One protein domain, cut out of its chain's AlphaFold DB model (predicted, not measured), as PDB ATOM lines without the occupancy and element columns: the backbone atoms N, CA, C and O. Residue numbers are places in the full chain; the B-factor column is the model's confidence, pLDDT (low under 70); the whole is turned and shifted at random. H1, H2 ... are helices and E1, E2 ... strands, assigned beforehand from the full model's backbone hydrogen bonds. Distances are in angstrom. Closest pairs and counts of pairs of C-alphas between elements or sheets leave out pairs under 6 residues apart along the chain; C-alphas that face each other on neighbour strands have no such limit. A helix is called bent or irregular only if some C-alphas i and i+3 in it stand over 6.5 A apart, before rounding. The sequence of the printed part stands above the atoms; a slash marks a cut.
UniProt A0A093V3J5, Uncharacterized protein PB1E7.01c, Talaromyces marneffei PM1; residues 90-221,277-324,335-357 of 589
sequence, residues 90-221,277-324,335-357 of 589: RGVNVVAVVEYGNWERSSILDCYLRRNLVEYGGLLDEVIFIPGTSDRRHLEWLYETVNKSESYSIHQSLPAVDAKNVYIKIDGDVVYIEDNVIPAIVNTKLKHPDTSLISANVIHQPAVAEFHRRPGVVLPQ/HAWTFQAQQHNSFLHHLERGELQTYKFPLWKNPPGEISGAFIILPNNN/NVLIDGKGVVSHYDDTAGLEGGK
ATOM      1  N   ARG A  90     176.981 152.534 151.925       76.94
ATOM      2  CA  ARG A  90     178.428 152.799 151.910       76.94
ATOM      3  C   ARG A  90     178.743 154.010 151.029       76.94
ATOM      4  O   ARG A  90     178.370 154.034 149.861       76.94
ATOM      5  N   GLY A  91     179.486 154.972 151.574       80.69
ATOM      6  CA  GLY A  91     179.973 156.140 150.832       80.69
ATOM      7  C   GLY A  91     178.973 157.288 150.663       80.69
ATOM      8  O   GLY A  91     179.287 158.223 149.932       80.69
ATOM      9  N   VAL A  92     177.819 157.235 151.336       86.75
ATOM     10  CA  VAL A  92     176.844 158.333 151.438       86.75
ATOM     11  C   VAL A  92     176.797 158.789 152.892       86.75
ATOM     12  O   VAL A  92     176.556 157.963 153.778       86.75
ATOM     13  N   ASN A  93     177.010 160.083 153.135       90.62
ATOM     14  CA  ASN A  93     176.809 160.669 154.458       90.62
ATOM     15  C   ASN A  93     175.354 161.132 154.590       90.62
ATOM     16  O   ASN A  93     174.812 161.725 153.653       90.62
ATOM     17  N   VAL A  94     174.723 160.865 155.733       92.31
ATOM     18  CA  VAL A  94     173.354 161.320 156.023       92.31
ATOM     19  C   VAL A  94     173.417 162.390 157.104       92.31
ATOM     20  O   VAL A  94     173.811 162.112 158.233       92.31
ATOM     21  N   VAL A  95     173.020 163.608 156.751       93.44
ATOM     22  CA  VAL A  95     173.134 164.795 157.603       93.44
ATOM     23  C   VAL A  95     171.735 165.295 157.943       93.44
ATOM     24  O   VAL A  95     170.932 165.551 157.043       93.44
ATOM     25  N   ALA A  96     171.424 165.440 159.228       94.50
ATOM     26  CA  ALA A  96     170.206 166.120 159.657       94.50
ATOM     27  C   ALA A  96     170.477 167.625 159.765       94.50
ATOM     28  O   ALA A  96     171.439 168.032 160.407       94.50
ATOM     29  N   VAL A  97     169.628 168.447 159.155       94.19
ATOM     30  CA  VAL A  97     169.663 169.909 159.256       94.19
ATOM     31  C   VAL A  97     168.445 170.343 160.061       94.19
ATOM     32  O   VAL A  97     167.313 170.158 159.615       94.19
ATOM     33  N   VAL A  98     168.669 170.878 161.257       94.31
ATOM     34  CA  VAL A  98     167.621 171.171 162.240       94.31
ATOM     35  C   VAL A  98     167.423 172.676 162.373       94.31
ATOM     36  O   VAL A  98     168.330 173.384 162.813       94.31
ATOM     37  N   GLU A  99     166.235 173.176 162.034       90.56
ATOM     38  CA  GLU A  99     165.891 174.592 162.221       90.56
ATOM     39  C   GLU A  99     165.480 174.848 163.677       90.56
ATOM     40  O   GLU A  99     164.388 174.493 164.119       90.56
ATOM     41  N   TYR A 100     166.392 175.427 164.455       90.50
ATOM     42  CA  TYR A 100     166.281 175.564 165.903       90.50
ATOM     43  C   TYR A 100     165.545 176.843 166.324       90.50
ATOM     44  O   TYR A 100     166.059 177.949 166.146       90.50
ATOM     45  N   GLY A 101     164.374 176.689 166.952       86.12
ATOM     46  CA  GLY A 101     163.596 177.790 167.539       86.12
ATOM     47  C   GLY A 101     163.439 177.690 169.061       86.12
ATOM     48  O   GLY A 101     163.883 178.564 169.810       86.12
ATOM     49  N   ASN A 102     162.802 176.622 169.551       88.44
ATOM     50  CA  ASN A 102     162.458 176.471 170.968       88.44
ATOM     51  C   ASN A 102     163.260 175.351 171.655       88.44
ATOM     52  O   ASN A 102     163.205 174.197 171.222       88.44
ATOM     53  N   TRP A 103     163.948 175.675 172.760       88.69
ATOM     54  CA  TRP A 103     164.735 174.715 173.544       88.69
ATOM     55  C   TRP A 103     163.872 173.591 174.138       88.69
ATOM     56  O   TRP A 103     164.310 172.446 174.167       88.69
ATOM     57  N   GLU A 104     162.628 173.872 174.553       89.12
ATOM     58  CA  GLU A 104     161.756 172.861 175.170       89.12
ATOM     59  C   GLU A 104     161.421 171.740 174.177       89.12
ATOM     60  O   GLU A 104     161.574 170.559 174.491       89.12
ATOM     61  N   ARG A 105     161.034 172.100 172.948       88.12
ATOM     62  CA  ARG A 105     160.697 171.140 171.882       88.12
ATOM     63  C   ARG A 105     161.943 170.501 171.282       88.12
ATOM     64  O   ARG A 105     161.987 169.282 171.129       88.12
ATOM     65  N   SER A 106     162.994 171.288 171.062       90.38
ATOM     66  CA  SER A 106     164.271 170.772 170.562       90.38
ATOM     67  C   SER A 106     164.931 169.800 171.549       90.38
ATOM     68  O   SER A 106     165.615 168.884 171.111       90.38
ATOM     69  N   SER A 107     164.673 169.912 172.860       90.62
ATOM     70  CA  SER A 107     165.120 168.918 173.850       90.62
ATOM     71  C   SER A 107     164.417 167.561 173.720       90.62
ATOM     72  O   SER A 107     165.007 166.525 174.025       90.62
ATOM     73  N   ILE A 108     163.179 167.542 173.211       91.94
ATOM     74  CA  ILE A 108     162.470 166.307 172.852       91.94
ATOM     75  C   ILE A 108     163.062 165.746 171.553       91.94
ATOM     76  O   ILE A 108     163.331 164.547 171.468       91.94
ATOM     77  N   LEU A 109     163.312 166.609 170.563       93.06
ATOM     78  CA  LEU A 109     163.900 166.231 169.276       93.06
ATOM     79  C   LEU A 109     165.317 165.642 169.421       93.06
ATOM     80  O   LEU A 109     165.614 164.618 168.808       93.06
ATOM     81  N   ASP A 110     166.155 166.220 170.284       92.94
ATOM     82  CA  ASP A 110     167.505 165.752 170.646       92.94
ATOM     83  C   ASP A 110     167.522 164.261 171.039       92.94
ATOM     84  O   ASP A 110     168.366 163.497 170.566       92.94
ATOM     85  N   CYS A 111     166.524 163.786 171.794       92.44
ATOM     86  CA  CYS A 111     166.396 162.363 172.127       92.44
ATOM     87  C   CYS A 111     166.221 161.459 170.891       92.44
ATOM     88  O   CYS A 111     166.765 160.351 170.856       92.44
ATOM     89  N   TYR A 112     165.484 161.910 169.870       93.56
ATOM     90  CA  TYR A 112     165.324 161.167 168.616       93.56
ATOM     91  C   TYR A 112     166.555 161.294 167.717       93.56
ATOM     92  O   TYR A 112     166.943 160.305 167.096       93.56
ATOM     93  N   LEU A 113     167.188 162.469 167.667       93.75
ATOM     94  CA  LEU A 113     168.400 162.707 166.884       93.75
ATOM     95  C   LEU A 113     169.546 161.815 167.370       93.75
ATOM     96  O   LEU A 113     170.078 161.043 166.576       93.75
ATOM     97  N   ARG A 114     169.858 161.816 168.677       92.19
ATOM     98  CA  ARG A 114     170.901 160.943 169.258       92.19
ATOM     99  C   ARG A 114     170.637 159.465 168.999       92.19
ATOM    100  O   ARG A 114     171.529 158.753 168.557       92.19
ATOM    101  N   ARG A 115     169.395 159.007 169.196       90.69
ATOM    102  CA  ARG A 115     168.984 157.618 168.916       90.69
ATOM    103  C   ARG A 115     169.166 157.218 167.445       90.69
ATOM    104  O   ARG A 115     169.283 156.031 167.161       90.69
ATOM    105  N   ASN A 116     169.166 158.182 166.523       91.06
ATOM    106  CA  ASN A 116     169.358 157.953 165.094       91.06
ATOM    107  C   ASN A 116     170.787 158.243 164.600       91.06
ATOM    108  O   ASN A 116     171.033 158.025 163.413       91.06
ATOM    109  N   LEU A 117     171.726 158.658 165.459       91.50
ATOM    110  CA  LEU A 117     173.151 158.738 165.118       91.50
ATOM    111  C   LEU A 117     173.751 157.342 164.890       91.50
ATOM    112  O   LEU A 117     173.383 156.373 165.560       91.50
ATOM    113  N   VAL A 118     174.735 157.251 163.993       90.31
ATOM    114  CA  VAL A 118     175.502 156.024 163.711       90.31
ATOM    115  C   VAL A 118     176.179 155.467 164.972       90.31
ATOM    116  O   VAL A 118     176.199 154.251 165.155       90.31
ATOM    117  N   GLU A 119     176.635 156.333 165.886       87.06
ATOM    118  CA  GLU A 119     177.188 155.964 167.205       87.06
ATOM    119  C   GLU A 119     176.260 155.043 168.021       87.06
ATOM    120  O   GLU A 119     176.728 154.146 168.721       87.06
ATOM    121  N   TYR A 120     174.941 155.229 167.898       86.19
ATOM    122  CA  TYR A 120     173.913 154.476 168.626       86.19
ATOM    123  C   TYR A 120     173.204 153.431 167.741       86.19
ATOM    124  O   TYR A 120     172.160 152.896 168.119       86.19
ATOM    125  N   GLY A 121     173.768 153.116 166.568       83.19
ATOM    126  CA  GLY A 121     173.215 152.145 165.616       83.19
ATOM    127  C   GLY A 121     172.125 152.699 164.692       83.19
ATOM    128  O   GLY A 121     171.353 151.922 164.126       83.19
ATOM    129  N   GLY A 122     172.038 154.023 164.551       87.44
ATOM    130  CA  GLY A 122     171.198 154.703 163.567       87.44
ATOM    131  C   GLY A 122     171.898 154.938 162.221       87.44
ATOM    132  O   GLY A 122     172.848 154.242 161.861       87.44
ATOM    133  N   LEU A 123     171.399 155.911 161.450       90.44
ATOM    134  CA  LEU A 123     171.879 156.234 160.096       90.44
ATOM    135  C   LEU A 123     172.468 157.648 159.948       90.44
ATOM    136  O   LEU A 123     173.126 157.888 158.939       90.44
ATOM    137  N   LEU A 124     172.222 158.565 160.891       92.69
ATOM    138  CA  LEU A 124     172.714 159.947 160.848       92.69
ATOM    139  C   LEU A 124     174.202 160.002 161.210       92.69
ATOM    140  O   LEU A 124     174.607 159.475 162.244       92.69
ATOM    141  N   ASP A 125     174.999 160.665 160.382       92.62
ATOM    142  CA  ASP A 125     176.419 160.917 160.648       92.62
ATOM    143  C   ASP A 125     176.642 162.209 161.426       92.62
ATOM    144  O   ASP A 125     177.460 162.253 162.338       92.62
ATOM    145  N   GLU A 126     175.904 163.253 161.051       93.31
ATOM    146  CA  GLU A 126     176.056 164.604 161.579       93.31
ATOM    147  C   GLU A 126     174.678 165.250 161.769       93.31
ATOM    148  O   GLU A 126     173.738 164.995 161.002       93.31
ATOM    149  N   VAL A 127     174.569 166.105 162.784       95.06
ATOM    150  CA  VAL A 127     173.417 166.981 163.004       95.06
ATOM    151  C   VAL A 127     173.880 168.437 162.997       95.06
ATOM    152  O   VAL A 127     174.553 168.892 163.918       95.06
ATOM    153  N   ILE A 128     173.466 169.172 161.969       94.50
ATOM    154  CA  ILE A 128     173.694 170.608 161.812       94.50
ATOM    155  C   ILE A 128     172.485 171.352 162.377       94.50
ATOM    156  O   ILE A 128     171.377 171.215 161.859       94.50
ATOM    157  N   PHE A 129     172.682 172.196 163.385       94.38
ATOM    158  CA  PHE A 129     171.652 173.117 163.869       94.38
ATOM    159  C   PHE A 129     171.778 174.490 163.203       94.38
ATOM    160  O   PHE A 129     172.861 175.077 163.163       94.38
ATOM    161  N   ILE A 130     170.649 175.030 162.738       93.19
ATOM    162  CA  ILE A 130     170.520 176.394 162.216       93.19
ATOM    163  C   ILE A 130     169.680 177.206 163.212       93.19
ATOM    164  O   ILE A 130     168.488 176.931 163.346       93.19
ATOM    165  N   PRO A 131     170.254 178.183 163.940       92.00
ATOM    166  CA  PRO A 131     169.515 178.963 164.927       92.00
ATOM    167  C   PRO A 131     168.582 179.976 164.249       92.00
ATOM    168  O   PRO A 131     169.025 180.981 163.702       92.00
ATOM    169  N   GLY A 132     167.274 179.728 164.336       85.81
ATOM    170  CA  GLY A 132     166.207 180.644 163.920       85.81
ATOM    171  C   GLY A 132     165.745 181.610 165.020       85.81
ATOM    172  O   GLY A 132     164.801 182.367 164.809       85.81
ATOM    173  N   THR A 133     166.382 181.591 166.196       86.56
ATOM    174  CA  THR A 133     166.079 182.478 167.329       86.56
ATOM    175  C   THR A 133     167.295 183.290 167.770       86.56
ATOM    176  O   THR A 133     168.418 182.789 167.800       86.56
ATOM    177  N   SER A 134     167.047 184.535 168.181       88.62
ATOM    178  CA  SER A 134     168.036 185.425 168.805       88.62
ATOM    179  C   SER A 134     168.005 185.372 170.342       88.62
ATOM    180  O   SER A 134     168.767 186.081 171.001       88.62
ATOM    181  N   ASP A 135     167.120 184.568 170.944       90.56
ATOM    182  CA  ASP A 135     166.950 184.525 172.397       90.56
ATOM    183  C   ASP A 135     168.150 183.880 173.095       90.56
ATOM    184  O   ASP A 135     168.380 182.672 172.999       90.56
ATOM    185  N   ARG A 136     168.863 184.666 173.912       90.75
ATOM    186  CA  ARG A 136     170.058 184.217 174.649       90.75
ATOM    187  C   ARG A 136     169.855 182.894 175.398       90.75
ATOM    188  O   ARG A 136     170.729 182.040 175.337       90.75
ATOM    189  N   ARG A 137     168.717 182.710 176.081       88.62
ATOM    190  CA  ARG A 137     168.413 181.478 176.845       88.62
ATOM    191  C   ARG A 137     168.305 180.242 175.947       88.62
ATOM    192  O   ARG A 137     168.703 179.155 176.346       88.62
ATOM    193  N   HIS A 138     167.757 180.416 174.746       89.69
ATOM    194  CA  HIS A 138     167.604 179.341 173.775       89.69
ATOM    195  C   HIS A 138     168.960 179.026 173.135       89.69
ATOM    196  O   HIS A 138     169.323 177.860 173.011       89.69
ATOM    197  N   LEU A 139     169.743 180.048 172.791       92.31
ATOM    198  CA  LEU A 139     171.092 179.871 172.253       92.31
ATOM    199  C   LEU A 139     172.048 179.217 173.266       92.31
ATOM    200  O   LEU A 139     172.824 178.350 172.890       92.31
ATOM    201  N   GLU A 140     171.957 179.564 174.552       93.38
ATOM    202  CA  GLU A 140     172.757 178.961 175.629       93.38
ATOM    203  C   GLU A 140     172.541 177.440 175.724       93.38
ATOM    204  O   GLU A 140     173.517 176.689 175.724       93.38
ATOM    205  N   TRP A 141     171.286 176.972 175.675       93.00
ATOM    206  CA  TRP A 141     170.969 175.537 175.606       93.00
ATOM    207  C   TRP A 141     171.519 174.865 174.339       93.00
ATOM    208  O   TRP A 141     172.017 173.739 174.405       93.00
ATOM    209  N   LEU A 142     171.456 175.547 173.188       93.44
ATOM    210  CA  LEU A 142     171.974 175.020 171.925       93.44
ATOM    211  C   LEU A 142     173.495 174.826 171.993       93.44
ATOM    212  O   LEU A 142     173.981 173.735 171.701       93.44
ATOM    213  N   TYR A 143     174.239 175.843 172.436       94.12
ATOM    214  CA  TYR A 143     175.692 175.747 172.607       94.12
ATOM    215  C   TYR A 143     176.079 174.678 173.636       94.12
ATOM    216  O   TYR A 143     177.006 173.909 173.391       94.12
ATOM    217  N   GLU A 144     175.357 174.573 174.758       94.06
ATOM    218  CA  GLU A 144     175.598 173.533 175.765       94.06
ATOM    219  C   GLU A 144     175.334 172.119 175.218       94.06
ATOM    220  O   GLU A 144     176.006 171.166 175.612       94.06
ATOM    221  N   THR A 145     174.359 171.966 174.321       91.94
ATOM    222  CA  THR A 145     173.991 170.677 173.712       91.94
ATOM    223  C   THR A 145     174.988 170.261 172.636       91.94
ATOM    224  O   THR A 145     175.449 169.124 172.644       91.94
ATOM    225  N   VAL A 146     175.391 171.190 171.768       93.25
ATOM    226  CA  VAL A 146     176.384 170.946 170.711       93.25
ATOM    227  C   VAL A 146     177.767 170.664 171.307       93.25
ATOM    228  O   VAL A 146     178.412 169.696 170.927       93.25
ATOM    229  N   ASN A 147     178.191 171.405 172.336       93.56
ATOM    230  CA  ASN A 147     179.482 171.182 173.003       93.56
ATOM    231  C   ASN A 147     179.583 169.835 173.766       93.56
ATOM    232  O   ASN A 147     180.642 169.505 174.295       93.56
ATOM    233  N   LYS A 148     178.496 169.051 173.855       90.94
ATOM    234  CA  LYS A 148     178.488 167.696 174.441       90.94
ATOM    235  C   LYS A 148     178.655 166.577 173.410       90.94
ATOM    236  O   LYS A 148     178.777 165.423 173.820       90.94
ATOM    237  N   SER A 149     178.581 166.860 172.110       88.25
ATOM    238  CA  SER A 149     178.497 165.826 171.069       88.25
ATOM    239  C   SER A 149     179.304 166.233 169.840       88.25
ATOM    240  O   SER A 149     178.942 167.171 169.145       88.25
ATOM    241  N   GLU A 150     180.391 165.511 169.552       88.88
ATOM    242  CA  GLU A 150     181.308 165.833 168.442       88.88
ATOM    243  C   GLU A 150     180.648 165.721 167.056       88.88
ATOM    244  O   GLU A 150     181.072 166.383 166.113       88.88
ATOM    245  N   SER A 151     179.587 164.919 166.936       91.00
ATOM    246  CA  SER A 151     178.762 164.758 165.733       91.00
ATOM    247  C   SER A 151     177.683 165.848 165.568       91.00
ATOM    248  O   SER A 151     176.872 165.774 164.640       91.00
ATOM    249  N   TYR A 152     177.638 166.857 166.451       94.38
ATOM    250  CA  TYR A 152     176.729 168.007 166.367       94.38
ATOM    251  C   TYR A 152     177.500 169.281 165.984       94.38
ATOM    252  O   TYR A 152     178.571 169.560 166.517       94.38
ATOM    253  N   SER A 153     176.929 170.097 165.098       93.38
ATOM    254  CA  SER A 153     177.532 171.346 164.613       93.38
ATOM    255  C   SER A 153     176.495 172.477 164.507       93.38
ATOM    256  O   SER A 153     175.286 172.244 164.538       93.38
ATOM    257  N   ILE A 154     176.951 173.735 164.434       92.44
ATOM    258  CA  ILE A 154     176.084 174.923 164.296       92.44
ATOM    259  C   ILE A 154     176.474 175.675 163.029       92.44
ATOM    260  O   ILE A 154     177.630 176.067 162.872       92.44
ATOM    261  N   HIS A 155     175.500 175.932 162.160       90.69
ATOM    262  CA  HIS A 155     175.671 176.714 160.937       90.69
ATOM    263  C   HIS A 155     174.682 177.886 160.909       90.69
ATOM    264  O   HIS A 155     173.548 177.770 161.355       90.69
ATOM    265  N   GLN A 156     175.099 179.031 160.362       84.06
ATOM    266  CA  GLN A 156     174.235 180.219 160.245       84.06
ATOM    267  C   GLN A 156     173.224 180.123 159.089       84.06
ATOM    268  O   GLN A 156     172.246 180.862 159.059       84.06
ATOM    269  N   SER A 157     173.464 179.232 158.130       79.56
ATOM    270  CA  SER A 157     172.636 179.031 156.944       79.56
ATOM    271  C   SER A 157     172.647 177.563 156.518       79.56
ATOM    272  O   SER A 157     173.481 176.775 156.972       79.56
ATOM    273  N   LEU A 158     171.721 177.201 155.627       77.12
ATOM    274  CA  LEU A 158     171.708 175.896 154.966       77.12
ATOM    275  C   LEU A 158     173.077 175.623 154.309       77.12
ATOM    276  O   LEU A 158     173.559 176.476 153.555       77.12
ATOM    277  N   PRO A 159     173.712 174.465 154.574       72.62
ATOM    278  CA  PRO A 159     174.976 174.113 153.940       72.62
ATOM    279  C   PRO A 159     174.786 173.939 152.429       72.62
ATOM    280  O   PRO A 159     173.700 173.588 151.959       72.62
ATOM    281  N   ALA A 160     175.858 174.140 151.661       68.81
ATOM    282  CA  ALA A 160     175.849 173.810 150.241       68.81
ATOM    283  C   ALA A 160     175.549 172.310 150.072       68.81
ATOM    284  O   ALA A 160     176.235 171.466 150.648       68.81
ATOM    285  N   VAL A 161     174.498 171.985 149.315       69.62
ATOM    286  CA  VAL A 161     174.025 170.604 149.173       69.62
ATOM    287  C   VAL A 161     174.969 169.819 148.260       69.62
ATOM    288  O   VAL A 161     174.851 169.862 147.035       69.62
ATOM    289  N   ASP A 162     175.894 169.070 148.857       72.81
ATOM    290  CA  ASP A 162     176.735 168.118 148.134       72.81
ATOM    291  C   ASP A 162     175.887 166.997 147.527       72.81
ATOM    292  O   ASP A 162     175.230 166.238 148.241       72.81
ATOM    293  N   ALA A 163     175.989 166.796 146.212       69.06
ATOM    294  CA  ALA A 163     175.214 165.779 145.495       69.06
ATOM    295  C   ALA A 163     175.479 164.322 145.944       69.06
ATOM    296  O   ALA A 163     174.729 163.420 145.567       69.06
ATOM    297  N   LYS A 164     176.541 164.088 146.728       79.38
ATOM    298  CA  LYS A 164     176.927 162.792 147.308       79.38
ATOM    299  C   LYS A 164     176.271 162.512 148.670       79.38
ATOM    300  O   LYS A 164     176.161 161.350 149.059       79.38
ATOM    301  N   ASN A 165     175.855 163.554 149.387       87.31
ATOM    302  CA  ASN A 165     175.319 163.460 150.742       87.31
ATOM    303  C   ASN A 165     173.784 163.563 150.713       87.31
ATOM    304  O   ASN A 165     173.196 164.087 149.766       87.31
ATOM    305  N   VAL A 166     173.118 163.053 151.749       89.25
ATOM    306  CA  VAL A 166     171.660 163.158 151.909       89.25
ATOM    307  C   VAL A 166     171.369 164.083 153.081       89.25
ATOM    308  O   VAL A 166     171.598 163.712 154.229       89.25
ATOM    309  N   TYR A 167     170.843 165.271 152.784       91.31
ATOM    310  CA  TYR A 167     170.463 166.260 153.791       91.31
ATOM    311  C   TYR A 167     168.969 166.151 154.098       91.31
ATOM    312  O   TYR A 167     168.127 166.282 153.205       91.31
ATOM    313  N   ILE A 168     168.644 165.913 155.363       93.81
ATOM    314  CA  ILE A 168     167.277 165.814 155.877       93.81
ATOM    315  C   ILE A 168     167.000 167.091 156.670       93.81
ATOM    316  O   ILE A 168     167.529 167.241 157.767       93.81
ATOM    317  N   LYS A 169     166.177 168.000 156.141       93.25
ATOM    318  CA  LYS A 169     165.650 169.121 156.924       93.25
ATOM    319  C   LYS A 169     164.586 168.605 157.901       93.25
ATOM    320  O   LYS A 169     163.670 167.880 157.505       93.25
ATOM    321  N   ILE A 170     164.716 169.015 159.158       94.19
ATOM    322  CA  ILE A 170     163.806 168.722 160.264       94.19
ATOM    323  C   ILE A 170     163.533 170.040 161.001       94.19
ATOM    324  O   ILE A 170     164.474 170.730 161.390       94.19
ATOM    325  N   ASP A 171     162.272 170.400 161.226       90.56
ATOM    326  CA  ASP A 171     161.962 171.593 162.029       90.56
ATOM    327  C   ASP A 171     162.167 171.289 163.527       90.56
ATOM    328  O   ASP A 171     161.818 170.210 164.013       90.56
ATOM    329  N   GLY A 172     162.697 172.246 164.297       88.00
ATOM    330  CA  GLY A 172     162.967 172.100 165.739       88.00
ATOM    331  C   GLY A 172     161.724 171.912 166.621       88.00
ATOM    332  O   GLY A 172     161.844 171.624 167.812       88.00
ATOM    333  N   ASP A 173     160.533 172.040 166.031       87.44
ATOM    334  CA  ASP A 173     159.235 171.768 166.649       87.44
ATOM    335  C   ASP A 173     158.748 170.317 166.430       87.44
ATOM    336  O   ASP A 173     157.645 169.958 166.852       87.44
ATOM    337  N   VAL A 174     159.546 169.445 165.801       91.19
ATOM    338  CA  VAL A 174     159.242 168.009 165.690       91.19
ATOM    339  C   VAL A 174     159.344 167.327 167.061       91.19
ATOM    340  O   VAL A 174     160.414 167.227 167.654       91.19
ATOM    341  N   VAL A 175     158.214 166.811 167.560       91.06
ATOM    342  CA  VAL A 175     158.081 166.217 168.909       91.06
ATOM    343  C   VAL A 175     158.015 164.686 168.910       91.06
ATOM    344  O   VAL A 175     158.152 164.060 169.963       91.06
ATOM    345  N   TYR A 176     157.802 164.061 167.750       92.56
ATOM    346  CA  TYR A 176     157.786 162.605 167.610       92.56
ATOM    347  C   TYR A 176     158.319 162.160 166.247       92.56
ATOM    348  O   TYR A 176     157.850 162.639 165.214       92.56
ATOM    349  N   ILE A 177     159.234 161.188 166.252       93.88
ATOM    350  CA  ILE A 177     159.748 160.505 165.059       93.88
ATOM    351  C   ILE A 177     159.690 158.995 165.317       93.88
ATOM    352  O   ILE A 177     160.284 158.504 166.276       93.88
ATOM    353  N   GLU A 178     159.002 158.241 164.460       92.25
ATOM    354  CA  GLU A 178     159.029 156.777 164.527       92.25
ATOM    355  C   GLU A 178     160.386 156.208 164.048       92.25
ATOM    356  O   GLU A 178     160.947 156.669 163.054       92.25
ATOM    357  N   ASP A 179     160.888 155.159 164.717       88.75
ATOM    358  CA  ASP A 179     162.184 154.487 164.466       88.75
ATOM    359  C   ASP A 179     162.497 154.175 162.988       88.75
ATOM    360  O   ASP A 179     163.661 154.053 162.613       88.75
ATOM    361  N   ASN A 180     161.477 153.969 162.151       88.06
ATOM    362  CA  ASN A 180     161.641 153.593 160.748       88.06
ATOM    363  C   ASN A 180     161.591 154.784 159.768       88.06
ATOM    364  O   ASN A 180     161.840 154.568 158.583       88.06
ATOM    365  N   VAL A 181     161.312 156.016 160.221       92.44
ATOM    366  CA  VAL A 181     161.166 157.205 159.354       92.44
ATOM    367  C   VAL A 181     162.455 157.509 158.598       92.44
ATOM    368  O   VAL A 181     162.456 157.480 157.368       92.44
ATOM    369  N   ILE A 182     163.554 157.771 159.315       92.69
ATOM    370  CA  ILE A 182     164.842 158.158 158.715       92.69
ATOM    371  C   ILE A 182     165.368 157.055 157.770       92.69
ATOM    372  O   ILE A 182     165.657 157.365 156.611       92.69
ATOM    373  N   PRO A 183     165.391 155.759 158.160       90.88
ATOM    374  CA  PRO A 183     165.728 154.673 157.237       90.88
ATOM    375  C   PRO A 183     164.824 154.589 156.000       90.88
ATOM    376  O   PRO A 183     165.316 154.327 154.899       90.88
ATOM    377  N   ALA A 184     163.512 154.816 156.144       90.06
ATOM    378  CA  ALA A 184     162.572 154.748 155.028       90.06
ATOM    379  C   ALA A 184     162.802 155.874 154.011       90.06
ATOM    380  O   ALA A 184     162.976 155.578 152.827       90.06
ATOM    381  N   ILE A 185     162.881 157.136 154.452       91.56
ATOM    382  CA  ILE A 185     163.050 158.275 153.535       91.56
ATOM    383  C   ILE A 185     164.407 158.251 152.822       91.56
ATOM    384  O   ILE A 185     164.457 158.519 151.622       91.56
ATOM    385  N   VAL A 186     165.491 157.855 153.506       91.12
ATOM    386  CA  VAL A 186     166.830 157.737 152.899       91.12
ATOM    387  C   VAL A 186     166.817 156.658 151.816       91.12
ATOM    388  O   VAL A 186     167.245 156.898 150.689       91.12
ATOM    389  N   ASN A 187     166.233 155.491 152.101       90.19
ATOM    390  CA  ASN A 187     166.043 154.416 151.122       90.19
ATOM    391  C   ASN A 187     165.163 154.860 149.936       90.19
ATOM    392  O   ASN A 187     165.448 154.525 148.786       90.19
ATOM    393  N   THR A 188     164.124 155.655 150.193       90.12
ATOM    394  CA  THR A 188     163.258 156.229 149.153       90.12
ATOM    395  C   THR A 188     164.010 157.254 148.286       90.12
ATOM    396  O   THR A 188     163.829 157.228 147.070       90.12
ATOM    397  N   LYS A 189     164.931 158.065 148.841       89.00
ATOM    398  CA  LYS A 189     165.824 158.943 148.051       89.00
ATOM    399  C   LYS A 189     166.805 158.156 147.190       89.00
ATOM    400  O   LYS A 189     166.942 158.461 146.011       89.00
ATOM    401  N   LEU A 190     167.430 157.115 147.741       88.81
ATOM    402  CA  LEU A 190     168.365 156.257 147.002       88.81
ATOM    403  C   LEU A 190     167.685 155.500 145.847       88.81
ATOM    404  O   LEU A 190     168.289 155.308 144.796       88.81
ATOM    405  N   LYS A 191     166.422 155.091 146.018       89.38
ATOM    406  CA  LYS A 191     165.617 154.434 144.970       89.38
ATOM    407  C   LYS A 191     165.056 155.391 143.924       89.38
ATOM    408  O   LYS A 191     164.713 154.953 142.826       89.38
ATOM    409  N   HIS A 192     164.912 156.668 144.265       87.44
ATOM    410  CA  HIS A 192     164.308 157.683 143.410       87.44
ATOM    411  C   HIS A 192     165.173 158.958 143.383       87.44
ATOM    412  O   HIS A 192     164.723 160.007 143.857       87.44
ATOM    413  N   PRO A 193     166.405 158.892 142.837       83.69
ATOM    414  CA  PRO A 193     167.333 160.025 142.829       83.69
ATOM    415  C   PRO A 193     166.732 161.260 142.143       83.69
ATOM    416  O   PRO A 193     166.816 162.356 142.703       83.69
ATOM    417  N   ASP A 194     166.021 161.050 141.028       81.19
ATOM    418  CA  ASP A 194     165.384 162.059 140.158       81.19
ATOM    419  C   ASP A 194     164.198 162.813 140.795       81.19
ATOM    420  O   ASP A 194     163.514 163.602 140.137       81.19
ATOM    421  N   THR A 195     163.886 162.546 142.065       82.44
ATOM    422  CA  THR A 195     162.799 163.234 142.771       82.44
ATOM    423  C   THR A 195     163.250 164.579 143.312       82.44
ATOM    424  O   THR A 195     164.323 164.717 143.910       82.44
ATOM    425  N   SER A 196     162.388 165.577 143.104       80.19
ATOM    426  CA  SER A 196     162.636 166.962 143.496       80.19
ATOM    427  C   SER A 196     162.443 167.167 144.995       80.19
ATOM    428  O   SER A 196     163.198 167.921 145.596       80.19
ATOM    429  N   LEU A 197     161.460 166.500 145.602       87.25
ATOM    430  CA  LEU A 197     161.176 166.624 147.027       87.25
ATOM    431  C   LEU A 197     160.660 165.295 147.577       87.25
ATOM    432  O   LEU A 197     159.770 164.675 146.988       87.25
ATOM    433  N   ILE A 198     161.201 164.883 148.721       91.56
ATOM    434  CA  ILE A 198     160.717 163.733 149.485       91.56
ATOM    435  C   ILE A 198     160.382 164.225 150.885       91.56
ATOM    436  O   ILE A 198     161.223 164.839 151.531       91.56
ATOM    437  N   SER A 199     159.170 163.949 151.345       92.06
ATOM    438  CA  SER A 199     158.687 164.309 152.677       92.06
ATOM    439  C   SER A 199     158.318 163.047 153.460       92.06
ATOM    440  O   SER A 199     157.924 162.035 152.870       92.06
ATOM    441  N   ALA A 200     158.472 163.078 154.783       93.19
ATOM    442  CA  ALA A 200     157.905 162.041 155.641       93.19
ATOM    443  C   ALA A 200     156.382 162.229 155.771       93.19
ATOM    444  O   ALA A 200     155.837 163.288 155.473       93.19
ATOM    445  N   ASN A 201     155.671 161.213 156.247       93.00
ATOM    446  CA  ASN A 201     154.271 161.362 156.638       93.00
ATOM    447  C   ASN A 201     154.167 162.092 157.983       93.00
ATOM    448  O   ASN A 201     154.196 161.479 159.055       93.00
ATOM    449  N   VAL A 202     154.074 163.417 157.889       90.19
ATOM    450  CA  VAL A 202     153.925 164.330 159.018       90.19
ATOM    451  C   VAL A 202     152.439 164.502 159.352       90.19
ATOM    452  O   VAL A 202     151.610 164.778 158.486       90.19
ATOM    453  N   ILE A 203     152.079 164.330 160.620       86.44
ATOM    454  CA  ILE A 203     150.728 164.593 161.128       86.44
ATOM    455  C   ILE A 203     150.433 166.093 161.038       86.44
ATOM    456  O   ILE A 203     151.321 166.905 161.257       86.44
ATOM    457  N   HIS A 204     149.184 166.435 160.701       74.94
ATOM    458  CA  HIS A 204     148.689 167.798 160.421       74.94
ATOM    459  C   HIS A 204     149.186 168.453 159.119       74.94
ATOM    460  O   HIS A 204     148.631 169.475 158.722       74.94
ATOM    461  N   GLN A 205     150.106 167.840 158.366       79.88
ATOM    462  CA  GLN A 205     150.513 168.344 157.048       79.88
ATOM    463  C   GLN A 205     149.327 168.377 156.052       79.88
ATOM    464  O   GLN A 205     148.690 167.337 155.843       79.88
ATOM    465  N   PRO A 206     149.065 169.500 155.345       76.38
ATOM    466  CA  PRO A 206     147.904 169.648 154.460       76.38
ATOM    467  C   PRO A 206     147.759 168.539 153.407       76.38
ATOM    468  O   PRO A 206     146.677 167.969 153.267       76.38
ATOM    469  N   ALA A 207     148.859 168.172 152.738       79.38
ATOM    470  CA  ALA A 207     148.903 167.125 151.711       79.38
ATOM    471  C   ALA A 207     148.438 165.723 152.167       79.38
ATOM    472  O   ALA A 207     148.006 164.920 151.339       79.38
ATOM    473  N   VAL A 208     148.527 165.406 153.466       83.50
ATOM    474  CA  VAL A 208     148.075 164.124 154.051       83.50
ATOM    475  C   VAL A 208     146.925 164.291 155.041       83.50
ATOM    476  O   VAL A 208     146.348 163.291 155.472       83.50
ATOM    477  N   ALA A 209     146.521 165.528 155.343       78.06
ATOM    478  CA  ALA A 209     145.483 165.831 156.317       78.06
ATOM    479  C   ALA A 209     144.200 165.041 156.040       78.06
ATOM    480  O   ALA A 209     143.669 164.428 156.960       78.06
ATOM    481  N   GLU A 210     143.758 164.965 154.775       77.00
ATOM    482  CA  GLU A 210     142.563 164.210 154.362       77.00
ATOM    483  C   GLU A 210     142.684 162.699 154.605       77.00
ATOM    484  O   GLU A 210     141.756 162.052 155.089       77.00
ATOM    485  N   PHE A 211     143.869 162.132 154.381       83.31
ATOM    486  CA  PHE A 211     144.158 160.740 154.723       83.31
ATOM    487  C   PHE A 211     144.135 160.521 156.247       83.31
ATOM    488  O   PHE A 211     143.672 159.473 156.713       83.31
ATOM    489  N   HIS A 212     144.554 161.512 157.035       83.75
ATOM    490  CA  HIS A 212     144.436 161.494 158.495       83.75
ATOM    491  C   HIS A 212     143.040 161.863 159.024       83.75
ATOM    492  O   HIS A 212     142.815 161.677 160.213       83.75
ATOM    493  N   ARG A 213     142.086 162.337 158.199       78.75
ATOM    494  CA  ARG A 213     140.686 162.608 158.614       78.75
ATOM    495  C   ARG A 213     139.798 161.363 158.669       78.75
ATOM    496  O   ARG A 213     138.693 161.419 159.206       78.75
ATOM    497  N   ARG A 214     140.234 160.250 158.073       79.56
ATOM    498  CA  ARG A 214     139.367 159.086 157.823       79.56
ATOM    499  C   ARG A 214     138.890 158.408 159.122       79.56
ATOM    500  O   ARG A 214     139.625 158.403 160.115       79.56
ATOM    501  N   PRO A 215     137.696 157.778 159.112       69.75
ATOM    502  CA  PRO A 215     137.186 157.019 160.253       69.75
ATOM    503  C   PRO A 215     138.185 155.960 160.732       69.75
ATOM    504  O   PRO A 215     138.725 155.205 159.924       69.75
ATOM    505  N   GLY A 216     138.430 155.912 162.044       72.50
ATOM    506  CA  GLY A 216     139.430 155.027 162.656       72.50
ATOM    507  C   GLY A 216     140.853 155.601 162.705       72.50
ATOM    508  O   GLY A 216     141.707 155.006 163.348       72.50
ATOM    509  N   VAL A 217     141.111 156.755 162.076       81.62
ATOM    510  CA  VAL A 217     142.329 157.562 162.301       81.62
ATOM    511  C   VAL A 217     141.999 158.766 163.183       81.62
ATOM    512  O   VAL A 217     142.686 159.017 164.169       81.62
ATOM    513  N   VAL A 218     140.895 159.461 162.885       81.81
ATOM    514  CA  VAL A 218     140.253 160.370 163.845       81.81
ATOM    515  C   VAL A 218     139.273 159.577 164.692       81.81
ATOM    516  O   VAL A 218     138.386 158.897 164.165       81.81
ATOM    517  N   LEU A 219     139.417 159.687 166.009       76.31
ATOM    518  CA  LEU A 219     138.469 159.155 166.973       76.31
ATOM    519  C   LEU A 219     137.482 160.262 167.368       76.31
ATOM    520  O   LEU A 219     137.909 161.395 167.612       76.31
ATOM    521  N   PRO A 220     136.167 159.985 167.442       70.12
ATOM    522  CA  PRO A 220     135.214 160.933 168.002       70.12
ATOM    523  C   PRO A 220     135.538 161.122 169.486       70.12
ATOM    524  O   PRO A 220     135.403 160.195 170.282       70.12
ATOM    525  N   GLN A 221     135.990 162.319 169.850       57.91
ATOM    526  CA  GLN A 221     136.188 162.695 171.244       57.91
ATOM    527  C   GLN A 221     135.013 163.556 171.685       57.91
ATOM    528  O   GLN A 221     134.644 164.498 170.982       57.91
ATOM    529  N   HIS A 277     136.388 175.924 164.730       45.78
ATOM    530  CA  HIS A 277     136.329 174.585 164.135       45.78
ATOM    531  C   HIS A 277     137.708 174.099 163.650       45.78
ATOM    532  O   HIS A 277     137.958 172.897 163.659       45.78
ATOM    533  N   ALA A 278     138.623 175.004 163.287       57.50
ATOM    534  CA  ALA A 278     139.987 174.657 162.887       57.50
ATOM    535  C   ALA A 278     140.809 174.077 164.054       57.50
ATOM    536  O   ALA A 278     141.316 172.958 163.941       57.50
ATOM    537  N   TRP A 279     140.876 174.776 165.198       67.31
ATOM    538  CA  TRP A 279     141.665 174.289 166.341       67.31
ATOM    539  C   TRP A 279     141.065 173.024 166.962       67.31
ATOM    540  O   TRP A 279     141.806 172.105 167.306       67.31
ATOM    541  N   THR A 280     139.731 172.929 167.079       66.31
ATOM    542  CA  THR A 280     139.083 171.719 167.627       66.31
ATOM    543  C   THR A 280     139.380 170.504 166.760       66.31
ATOM    544  O   THR A 280     139.673 169.432 167.290       66.31
ATOM    545  N   PHE A 281     139.382 170.675 165.436       68.50
ATOM    546  CA  PHE A 281     139.723 169.615 164.499       68.50
ATOM    547  C   PHE A 281     141.189 169.160 164.631       68.50
ATOM    548  O   PHE A 281     141.462 167.959 164.717       68.50
ATOM    549  N   GLN A 282     142.135 170.101 164.705       72.12
ATOM    550  CA  GLN A 282     143.560 169.799 164.900       72.12
ATOM    551  C   GLN A 282     143.827 169.133 166.260       72.12
ATOM    552  O   GLN A 282     144.532 168.122 166.318       72.12
ATOM    553  N   ALA A 283     143.207 169.627 167.337       74.31
ATOM    554  CA  ALA A 283     143.281 169.037 168.673       74.31
ATOM    555  C   ALA A 283     142.706 167.612 168.700       74.31
ATOM    556  O   ALA A 283     143.322 166.705 169.259       74.31
ATOM    557  N   GLN A 284     141.572 167.374 168.031       78.31
ATOM    558  CA  GLN A 284     140.993 166.038 167.897       78.31
ATOM    559  C   GLN A 284     141.923 165.089 167.123       78.31
ATOM    560  O   GLN A 284     142.091 163.937 167.529       78.31
ATOM    561  N   GLN A 285     142.572 165.557 166.048       79.06
ATOM    562  CA  GLN A 285     143.593 164.780 165.336       79.06
ATOM    563  C   GLN A 285     144.806 164.469 166.225       79.06
ATOM    564  O   GLN A 285     145.239 163.317 166.267       79.06
ATOM    565  N   HIS A 286     145.310 165.453 166.978       81.00
ATOM    566  CA  HIS A 286     146.456 165.282 167.872       81.00
ATOM    567  C   HIS A 286     146.158 164.283 168.998       81.00
ATOM    568  O   HIS A 286     146.901 163.328 169.204       81.00
ATOM    569  N   ASN A 287     145.021 164.432 169.678       82.38
ATOM    570  CA  ASN A 287     144.624 163.525 170.751       82.38
ATOM    571  C   ASN A 287     144.311 162.111 170.227       82.38
ATOM    572  O   ASN A 287     144.571 161.131 170.925       82.38
ATOM    573  N   SER A 288     143.776 161.982 169.006       85.56
ATOM    574  CA  SER A 288     143.605 160.673 168.352       85.56
ATOM    575  C   SER A 288     144.959 160.022 168.060       85.56
ATOM    576  O   SER A 288     145.123 158.826 168.287       85.56
ATOM    577  N   PHE A 289     145.955 160.803 167.626       88.00
ATOM    578  CA  PHE A 289     147.323 160.313 167.456       88.00
ATOM    579  C   PHE A 289     147.940 159.859 168.780       88.00
ATOM    580  O   PHE A 289     148.450 158.744 168.838       88.00
ATOM    581  N   LEU A 290     147.835 160.648 169.854       87.50
ATOM    582  CA  LEU A 290     148.341 160.259 171.177       87.50
ATOM    583  C   LEU A 290     147.691 158.961 171.689       87.50
ATOM    584  O   LEU A 290     148.382 158.107 172.242       87.50
ATOM    585  N   HIS A 291     146.391 158.771 171.446       85.06
ATOM    586  CA  HIS A 291     145.679 157.534 171.776       85.06
ATOM    587  C   HIS A 291     146.212 156.320 170.994       85.06
ATOM    588  O   HIS A 291     146.470 155.266 171.576       85.06
ATOM    589  N   HIS A 292     146.413 156.459 169.680       87.31
ATOM    590  CA  HIS A 292     146.991 155.392 168.860       87.31
ATOM    591  C   HIS A 292     148.472 155.139 169.190       87.31
ATOM    592  O   HIS A 292     148.924 153.997 169.126       87.31
ATOM    593  N   LEU A 293     149.222 156.171 169.585       88.06
ATOM    594  CA  LEU A 293     150.607 156.070 170.043       88.06
ATOM    595  C   LEU A 293     150.710 155.254 171.339       88.06
ATOM    596  O   LEU A 293     151.525 154.336 171.407       88.06
ATOM    597  N   GLU A 294     149.855 155.525 172.331       84.81
ATOM    598  CA  GLU A 294     149.809 154.773 173.597       84.81
ATOM    599  C   GLU A 294     149.500 153.281 173.385       84.81
ATOM    600  O   GLU A 294     150.030 152.426 174.094       84.81
ATOM    601  N   ARG A 295     148.681 152.955 172.376       81.94
ATOM    602  CA  ARG A 295     148.273 151.577 172.051       81.94
ATOM    603  C   ARG A 295     149.191 150.847 171.066       81.94
ATOM    604  O   ARG A 295     148.982 149.664 170.816       81.94
ATOM    605  N   GLY A 296     150.182 151.525 170.482       83.50
ATOM    606  CA  GLY A 296     150.997 150.970 169.391       83.50
ATOM    607  C   GLY A 296     150.241 150.809 168.060       83.50
ATOM    608  O   GLY A 296     150.693 150.106 167.157       83.50
ATOM    609  N   GLU A 297     149.099 151.481 167.907       86.31
ATOM    610  CA  GLU A 297     148.181 151.389 166.764       86.31
ATOM    611  C   GLU A 297     148.533 152.360 165.616       86.31
ATOM    612  O   GLU A 297     147.761 152.504 164.670       86.31
ATOM    613  N   LEU A 298     149.735 152.961 165.625       88.06
ATOM    614  CA  LEU A 298     150.244 153.904 164.602       88.06
ATOM    615  C   LEU A 298     150.160 153.406 163.149       88.06
ATOM    616  O   LEU A 298     150.238 154.186 162.203       88.06
ATOM    617  N   GLN A 299     149.962 152.103 162.963       85.31
ATOM    618  CA  GLN A 299     149.674 151.476 161.679       85.31
ATOM    619  C   GLN A 299     148.498 152.123 160.932       85.31
ATOM    620  O   GLN A 299     148.482 152.090 159.705       85.31
ATOM    621  N   THR A 300     147.524 152.716 161.629       87.19
ATOM    622  CA  THR A 300     146.374 153.404 161.014       87.19
ATOM    623  C   THR A 300     146.771 154.645 160.198       87.19
ATOM    624  O   THR A 300     146.077 154.998 159.242       87.19
ATOM    625  N   TYR A 301     147.923 155.259 160.496       89.44
ATOM    626  CA  TYR A 301     148.448 156.451 159.816       89.44
ATOM    627  C   TYR A 301     149.326 156.134 158.598       89.44
ATOM    628  O   TYR A 301     149.708 157.059 157.879       89.44
ATOM    629  N   LYS A 302     149.670 154.863 158.353       90.56
ATOM    630  CA  LYS A 302     150.720 154.477 157.398       90.56
ATOM    631  C   LYS A 302     150.215 154.169 155.989       90.56
ATOM    632  O   LYS A 302     149.111 153.666 155.785       90.56
ATOM    633  N   PHE A 303     151.069 154.429 154.999       89.88
ATOM    634  CA  PHE A 303     150.856 154.135 153.577       89.88
ATOM    635  C   PHE A 303     152.201 153.934 152.851       89.88
ATOM    636  O   PHE A 303     153.217 154.442 153.301       89.88
ATOM    637  N   PRO A 304     152.272 153.185 151.734       88.38
ATOM    638  CA  PRO A 304     153.567 152.770 151.180       88.38
ATOM    639  C   PRO A 304     154.394 153.914 150.566       88.38
ATOM    640  O   PRO A 304     155.579 154.048 150.872       88.38
ATOM    641  N   LEU A 305     153.786 154.694 149.669       89.88
ATOM    642  CA  LEU A 305     154.375 155.851 148.993       89.88
ATOM    643  C   LEU A 305     153.243 156.636 148.319       89.88
ATOM    644  O   LEU A 305     152.407 156.027 147.649       89.88
ATOM    645  N   TRP A 306     153.223 157.960 148.453       89.19
ATOM    646  CA  TRP A 306     152.285 158.832 147.741       89.19
ATOM    647  C   TRP A 306     153.056 159.689 146.740       89.19
ATOM    648  O   TRP A 306     153.936 160.452 147.129       89.19
ATOM    649  N   LYS A 307     152.747 159.548 145.447       89.81
ATOM    650  CA  LYS A 307     153.307 160.395 144.383       89.81
ATOM    651  C   LYS A 307     152.395 161.592 144.143       89.81
ATOM    652  O   LYS A 307     151.197 161.380 143.981       89.81
ATOM    653  N   ASN A 308     152.961 162.795 144.072       86.06
ATOM    654  CA  ASN A 308     152.268 164.046 143.740       86.06
ATOM    655  C   ASN A 308     150.954 164.226 144.539       86.06
ATOM    656  O   ASN A 308     149.864 164.167 143.964       86.06
ATOM    657  N   PRO A 309     151.042 164.371 145.876       82.56
ATOM    658  CA  PRO A 309     149.874 164.497 146.739       82.56
ATOM    659  C   PRO A 309     149.103 165.804 146.469       82.56
ATOM    660  O   PRO A 309     149.698 166.792 146.033       82.56
ATOM    661  N   PRO A 310     147.785 165.837 146.729       72.00
ATOM    662  CA  PRO A 310     146.989 167.047 146.581       72.00
ATOM    663  C   PRO A 310     147.242 168.010 147.750       72.00
ATOM    664  O   PRO A 310     146.920 167.698 148.893       72.00
ATOM    665  N   GLY A 311     147.764 169.202 147.456       72.62
ATOM    666  CA  GLY A 311     147.985 170.264 148.442       72.62
ATOM    667  C   GLY A 311     149.449 170.453 148.842       72.62
ATOM    668  O   GLY A 311     150.361 169.863 148.265       72.62
ATOM    669  N   GLU A 312     149.667 171.334 149.814       77.31
ATOM    670  CA  GLU A 312     151.001 171.780 150.212       77.31
ATOM    671  C   GLU A 312     151.692 170.815 151.186       77.31
ATOM    672  O   GLU A 312     151.069 170.116 151.993       77.31
ATOM    673  N   ILE A 313     153.017 170.764 151.071       81.06
ATOM    674  CA  ILE A 313     153.901 169.878 151.828       81.06
ATOM    675  C   ILE A 313     154.540 170.708 152.930       81.06
ATOM    676  O   ILE A 313     155.121 171.753 152.645       81.06
ATOM    677  N   SER A 314     154.437 170.236 154.172       77.50
ATOM    678  CA  SER A 314     155.078 170.903 155.301       77.50
ATOM    679  C   SER A 314     156.598 170.812 155.170       77.50
ATOM    680  O   SER A 314     157.131 169.763 154.799       77.50
ATOM    681  N   GLY A 315     157.294 171.901 155.506       78.94
ATOM    682  CA  GLY A 315     158.755 171.921 155.615       78.94
ATOM    683  C   GLY A 315     159.294 171.051 156.757       78.94
ATOM    684  O   GLY A 315     160.468 170.693 156.718       78.94
ATOM    685  N   ALA A 316     158.425 170.650 157.696       86.00
ATOM    686  CA  ALA A 316     158.771 170.029 158.974       86.00
ATOM    687  C   ALA A 316     159.627 168.763 158.906       86.00
ATOM    688  O   ALA A 316     160.356 168.470 159.854       86.00
ATOM    689  N   PHE A 317     159.526 167.992 157.821       92.62
ATOM    690  CA  PHE A 317     160.351 166.802 157.636       92.62
ATOM    691  C   PHE A 317     160.510 166.469 156.149       92.62
ATOM    692  O   PHE A 317     159.663 165.793 155.546       92.62
ATOM    693  N   ILE A 318     161.597 166.953 155.544       92.31
ATOM    694  CA  ILE A 318     161.866 166.822 154.104       92.31
ATOM    695  C   ILE A 318     163.331 166.482 153.814       92.31
ATOM    696  O   ILE A 318     164.236 166.859 154.546       92.31
ATOM    697  N   ILE A 319     163.585 165.804 152.699       91.06
ATOM    698  CA  ILE A 319     164.926 165.680 152.118       91.06
ATOM    699  C   ILE A 319     165.137 166.855 151.165       91.06
ATOM    700  O   ILE A 319     164.303 167.092 150.286       91.06
ATOM    701  N   LEU A 320     166.248 167.575 151.333       84.88
ATOM    702  CA  LEU A 320     166.584 168.717 150.488       84.88
ATOM    703  C   LEU A 320     166.918 168.266 149.049       84.88
ATOM    704  O   LEU A 320     167.541 167.216 148.859       84.88
ATOM    705  N   PRO A 321     166.524 169.034 148.016       77.06
ATOM    706  CA  PRO A 321     166.912 168.756 146.637       77.06
ATOM    707  C   PRO A 321     168.421 168.935 146.436       77.06
ATOM    708  O   PRO A 321     168.985 169.946 146.839       77.06
ATOM    709  N   ASN A 322     169.056 168.025 145.691       64.75
ATOM    710  CA  ASN A 322     170.474 168.117 145.300       64.75
ATOM    711  C   ASN A 322     170.787 169.272 144.317       64.75
ATOM    712  O   ASN A 322     171.880 169.301 143.758       64.75
ATOM    713  N   ASN A 323     169.833 170.155 144.010       57.56
ATOM    714  CA  ASN A 323     169.950 171.116 142.917       57.56
ATOM    715  C   ASN A 323     169.588 172.530 143.392       57.56
ATOM    716  O   ASN A 323     168.422 172.813 143.662       57.56
ATOM    717  N   ASN A 324     170.584 173.419 143.440       44.28
ATOM    718  CA  ASN A 324     170.484 174.807 143.923       44.28
ATOM    719  C   ASN A 324     169.760 175.761 142.947       44.28
ATOM    720  O   ASN A 324     169.914 176.981 143.032       44.28
ATOM    721  N   ASN A 335     158.003 166.447 140.801       80.19
ATOM    722  CA  ASN A 335     158.071 165.047 141.236       80.19
ATOM    723  C   ASN A 335     158.238 164.992 142.762       80.19
ATOM    724  O   ASN A 335     159.362 164.959 143.274       80.19
ATOM    725  N   VAL A 336     157.106 165.006 143.466       87.50
ATOM    726  CA  VAL A 336     157.008 164.936 144.926       87.50
ATOM    727  C   VAL A 336     156.696 163.510 145.349       87.50
ATOM    728  O   VAL A 336     155.762 162.891 144.832       87.50
ATOM    729  N   LEU A 337     157.404 163.032 146.369       91.44
ATOM    730  CA  LEU A 337     157.049 161.825 147.108       91.44
ATOM    731  C   LEU A 337     156.752 162.140 148.579       91.44
ATOM    732  O   LEU A 337     157.496 162.879 149.217       91.44
ATOM    733  N   ILE A 338     155.720 161.507 149.137       91.81
ATOM    734  CA  ILE A 338     155.583 161.332 150.589       91.81
ATOM    735  C   ILE A 338     155.801 159.858 150.925       91.81
ATOM    736  O   ILE A 338     155.120 158.983 150.379       91.81
ATOM    737  N   ASP A 339     156.741 159.582 151.827       92.06
ATOM    738  CA  ASP A 339     156.955 158.251 152.387       92.06
ATOM    739  C   ASP A 339     156.109 158.065 153.655       92.06
ATOM    740  O   ASP A 339     156.370 158.670 154.694       92.06
ATOM    741  N   GLY A 340     155.079 157.221 153.565       91.00
ATOM    742  CA  GLY A 340     154.160 156.944 154.667       91.00
ATOM    743  C   GLY A 340     154.489 155.708 155.494       91.00
ATOM    744  O   GLY A 340     153.623 155.249 156.240       91.00
ATOM    745  N   LYS A 341     155.683 155.115 155.345       89.62
ATOM    746  CA  LYS A 341     156.043 153.893 156.087       89.62
ATOM    747  C   LYS A 341     156.276 154.144 157.579       89.62
ATOM    748  O   LYS A 341     156.055 153.239 158.384       89.62
ATOM    749  N   GLY A 342     156.707 155.349 157.938       90.19
ATOM    750  CA  GLY A 342     156.815 155.827 159.314       90.19
ATOM    751  C   GLY A 342     155.935 157.052 159.546       90.19
ATOM    752  O   GLY A 342     155.399 157.622 158.594       90.19
ATOM    753  N   VAL A 343     155.778 157.444 160.808       92.25
ATOM    754  CA  VAL A 343     154.960 158.593 161.222       92.25
ATOM    755  C   VAL A 343     155.816 159.623 161.964       92.25
ATOM    756  O   VAL A 343     156.632 159.267 162.815       92.25
ATOM    757  N   VAL A 344     155.604 160.902 161.656       93.44
ATOM    758  CA  VAL A 344     156.214 162.053 162.341       93.44
ATOM    759  C   VAL A 344     155.104 162.944 162.894       93.44
ATOM    760  O   VAL A 344     154.097 163.150 162.222       93.44
ATOM    761  N   SER A 345     155.282 163.510 164.088       90.94
ATOM    762  CA  SER A 345     154.430 164.598 164.585       90.94
ATOM    763  C   SER A 345     155.283 165.823 164.865       90.94
ATOM    764  O   SER A 345     156.254 165.740 165.622       90.94
ATOM    765  N   HIS A 346     154.881 166.962 164.307       86.25
ATOM    766  CA  HIS A 346     155.361 168.264 164.749       86.25
ATOM    767  C   HIS A 346     154.356 168.915 165.696       86.25
ATOM    768  O   HIS A 346     153.191 168.513 165.765       86.25
ATOM    769  N   TYR A 347     154.849 169.869 166.470       79.69
ATOM    770  CA  TYR A 347     154.040 170.895 167.095       79.69
ATOM    771  C   TYR A 347     153.915 172.068 166.113       79.69
ATOM    772  O   TYR A 347     154.833 172.328 165.336       79.69
ATOM    773  N   ASP A 348     152.789 172.774 166.142       65.56
ATOM    774  CA  ASP A 348     152.559 173.959 165.320       65.56
ATOM    775  C   ASP A 348     152.050 175.098 166.212       65.56
ATOM    776  O   ASP A 348     150.966 175.007 166.790       65.56
ATOM    777  N   ASP A 349     152.841 176.166 166.361       56.12
ATOM    778  CA  ASP A 349     152.396 177.384 167.056       56.12
ATOM    779  C   ASP A 349     151.380 178.182 166.229       56.12
ATOM    780  O   ASP A 349     150.534 178.886 166.787       56.12
ATOM    781  N   THR A 350     151.420 178.072 164.897       47.56
ATOM    782  CA  THR A 350     150.556 178.852 164.001       47.56
ATOM    783  C   THR A 350     149.107 178.377 164.046       47.56
ATOM    784  O   THR A 350     148.199 179.200 163.936       47.56
ATOM    785  N   ALA A 351     148.872 177.104 164.381       44.66
ATOM    786  CA  ALA A 351     147.561 176.574 164.760       44.66
ATOM    787  C   ALA A 351     146.882 177.395 165.880       44.66
ATOM    788  O   ALA A 351     145.668 177.614 165.855       44.66
ATOM    789  N   GLY A 352     147.666 177.900 166.840       34.88
ATOM    790  CA  GLY A 352     147.186 178.782 167.909       34.88
ATOM    791  C   GLY A 352     146.988 180.241 167.484       34.88
ATOM    792  O   GLY A 352     146.200 180.944 168.111       34.88
ATOM    793  N   LEU A 353     147.663 180.693 166.420       33.44
ATOM    794  CA  LEU A 353     147.618 182.076 165.924       33.44
ATOM    795  C   LEU A 353     146.546 182.292 164.845       33.44
ATOM    796  O   LEU A 353     145.872 183.320 164.864       33.44
ATOM    797  N   GLU A 354     146.318 181.325 163.951       36.69
ATOM    798  CA  GLU A 354     145.163 181.348 163.042       36.69
ATOM    799  C   GLU A 354     143.863 180.995 163.775       36.69
ATOM    800  O   GLU A 354     142.828 181.600 163.514       36.69
ATOM    801  N   GLY A 355     143.914 180.103 164.771       33.62
ATOM    802  CA  GLY A 355     142.815 179.889 165.722       33.62
ATOM    803  C   GLY A 355     142.673 180.997 166.776       33.62
ATOM    804  O   GLY A 355     141.807 180.905 167.649       33.62
ATOM    805  N   GLY A 356     143.533 182.018 166.734       30.47
ATOM    806  CA  GLY A 356     143.701 182.950 167.834       30.47
ATOM    807  C   GLY A 356     144.549 184.165 167.494       30.47
ATOM    808  O   GLY A 356     145.658 184.328 168.000       30.47
ATOM    809  N   LYS A 357     143.918 185.166 166.869       30.25
ATOM    810  CA  LYS A 357     144.303 186.576 167.074       30.25
ATOM    811  C   LYS A 357     143.908 187.067 168.483       30.25
ATOM    812  O   LYS A 357     143.447 188.193 168.670       30.25
TER     813      LYS A 357
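AT A GLANCE: This is residues 90 to 221, 277 to 324 and 335 to 357 of the 589 residues of the protein "Uncharacterized protein PB1E7.01c" of Talaromyces marneffei PM1 (UniProt A0A093V3J5). One mixed sheet of eight strands curls like part of a barrel round two helices, H1 and H3, with the long strand E8 bending sharply and E5 coming in beside its later part. H2 covers the sheet at the E3 and E2 end, while H4, H5 and H6 gather loosely near E6 and E8 and only graze the sheet; the short H7 is off it, next to the first turns of H5. The printed part has 203 residues with seven named helices and eight named strands, along the chain E1 H1 E2 H2 E3 E4 E5 H3 E6 H4 H5 H6 E7 E8 H7. The sheet's order is E3 E2 E1 E4 E7 E6 E8 E5, and the class is mixed, helices and strands. The whole is compact, with a radius of gyration of the C-alphas of 16.9 A and spans of 46 by 41 by 32 A.

IN THESE COORDINATES: Find C-alpha 94 at (173.354, 161.320, 156.023); from there E1 runs 18.7 A to residue 100. Next come H1, residues 103 to 116, 19.3 A long, E2, residues 126 to 131, H2, residues 136 to 146, and E3, residues 152 to 154. E4 is residues 166 to 171, E5 174 to 177, H3 181 to 191, E6 197 to 203 and H4 206 to 212. H4 is irregular: C-alphas 207 and 210 are 7.5 A apart. Past the first cut, look for C-alpha 277 at (136.329, 174.585, 164.135), where the longest helix, H5, begins; it runs 27.1 A to residue 295. H6, residues 298 to 301, and E7, residues 317 to 319, follow. After the second cut, E8 takes residues 336 to 346 and bends by 102 degrees at residue 342. H7, residues 350 to 354, ends at C-alpha 354, (145.163, 181.348, 163.042).

HOW THE PARTS SIT: Begin at E1, parallel to E2, with N 98 and O 128 2.8 A apart, and to E4, with N 97 and O 168 2.8 A apart. E3, an edge strand, is parallel to E2, with N 129 and O 153 at 2.8 A. E1, H1, E2 and E2, H2, E3 are strand-helix-strand units, parallel neighbours with a helix between, each with a right-handed crossover. E7 is antiparallel to E4, N 169 to O 318 being 2.8 A, and to E6, N 319 to O 198 being 2.8 A. E8 is parallel to E6, with N 199 and O 337 at 2.9 A, and antiparallel to the edge strand E5, with N 345 and O 176 at 2.9 A. H1 and H2, on one face, make two layers with the sheet. H2 has a height over the sheet of 9.6 A and runs along the strands, at 8 degrees to E2 on the local plane. The closest C-alphas of H1 and E5, Leu 109 and Val 175, are 5.8 A apart; those of H3 and E8, Val 181 and Gly 342, are 4.6 A apart. H5 and H7 only just touch, through residues 279 to 282 of H5, with 3 pairs of C-alphas within 8 A, the closest Trp 279 and Ala 351 at 6.5 A. Every O i to N i+4 pair is within hydrogen-bond range in H2, H3, H5 and H7; H1 has 7 of 10, H4 1 of 3 beside 3 of 4 O i to N i+3 pairs, and H6 is too short for one.

THE WHOLE: The two C-alphas farthest apart, of Arg 90 and Lys 357, are 50.4 A apart. Residues 222 to 276 and 325 to 334 are not printed, leaving C-alpha gaps of 13.9 A and 16.0 A. The links E3 to E4 and H6 to E7 are long; in the latter, residues 306 to 307 pair antiparallel with 337 to 338 of E8. Mean pLDDT of the printed part is 83.5; 23 residues are under 70, among them 277 to 281 and 348 to 357.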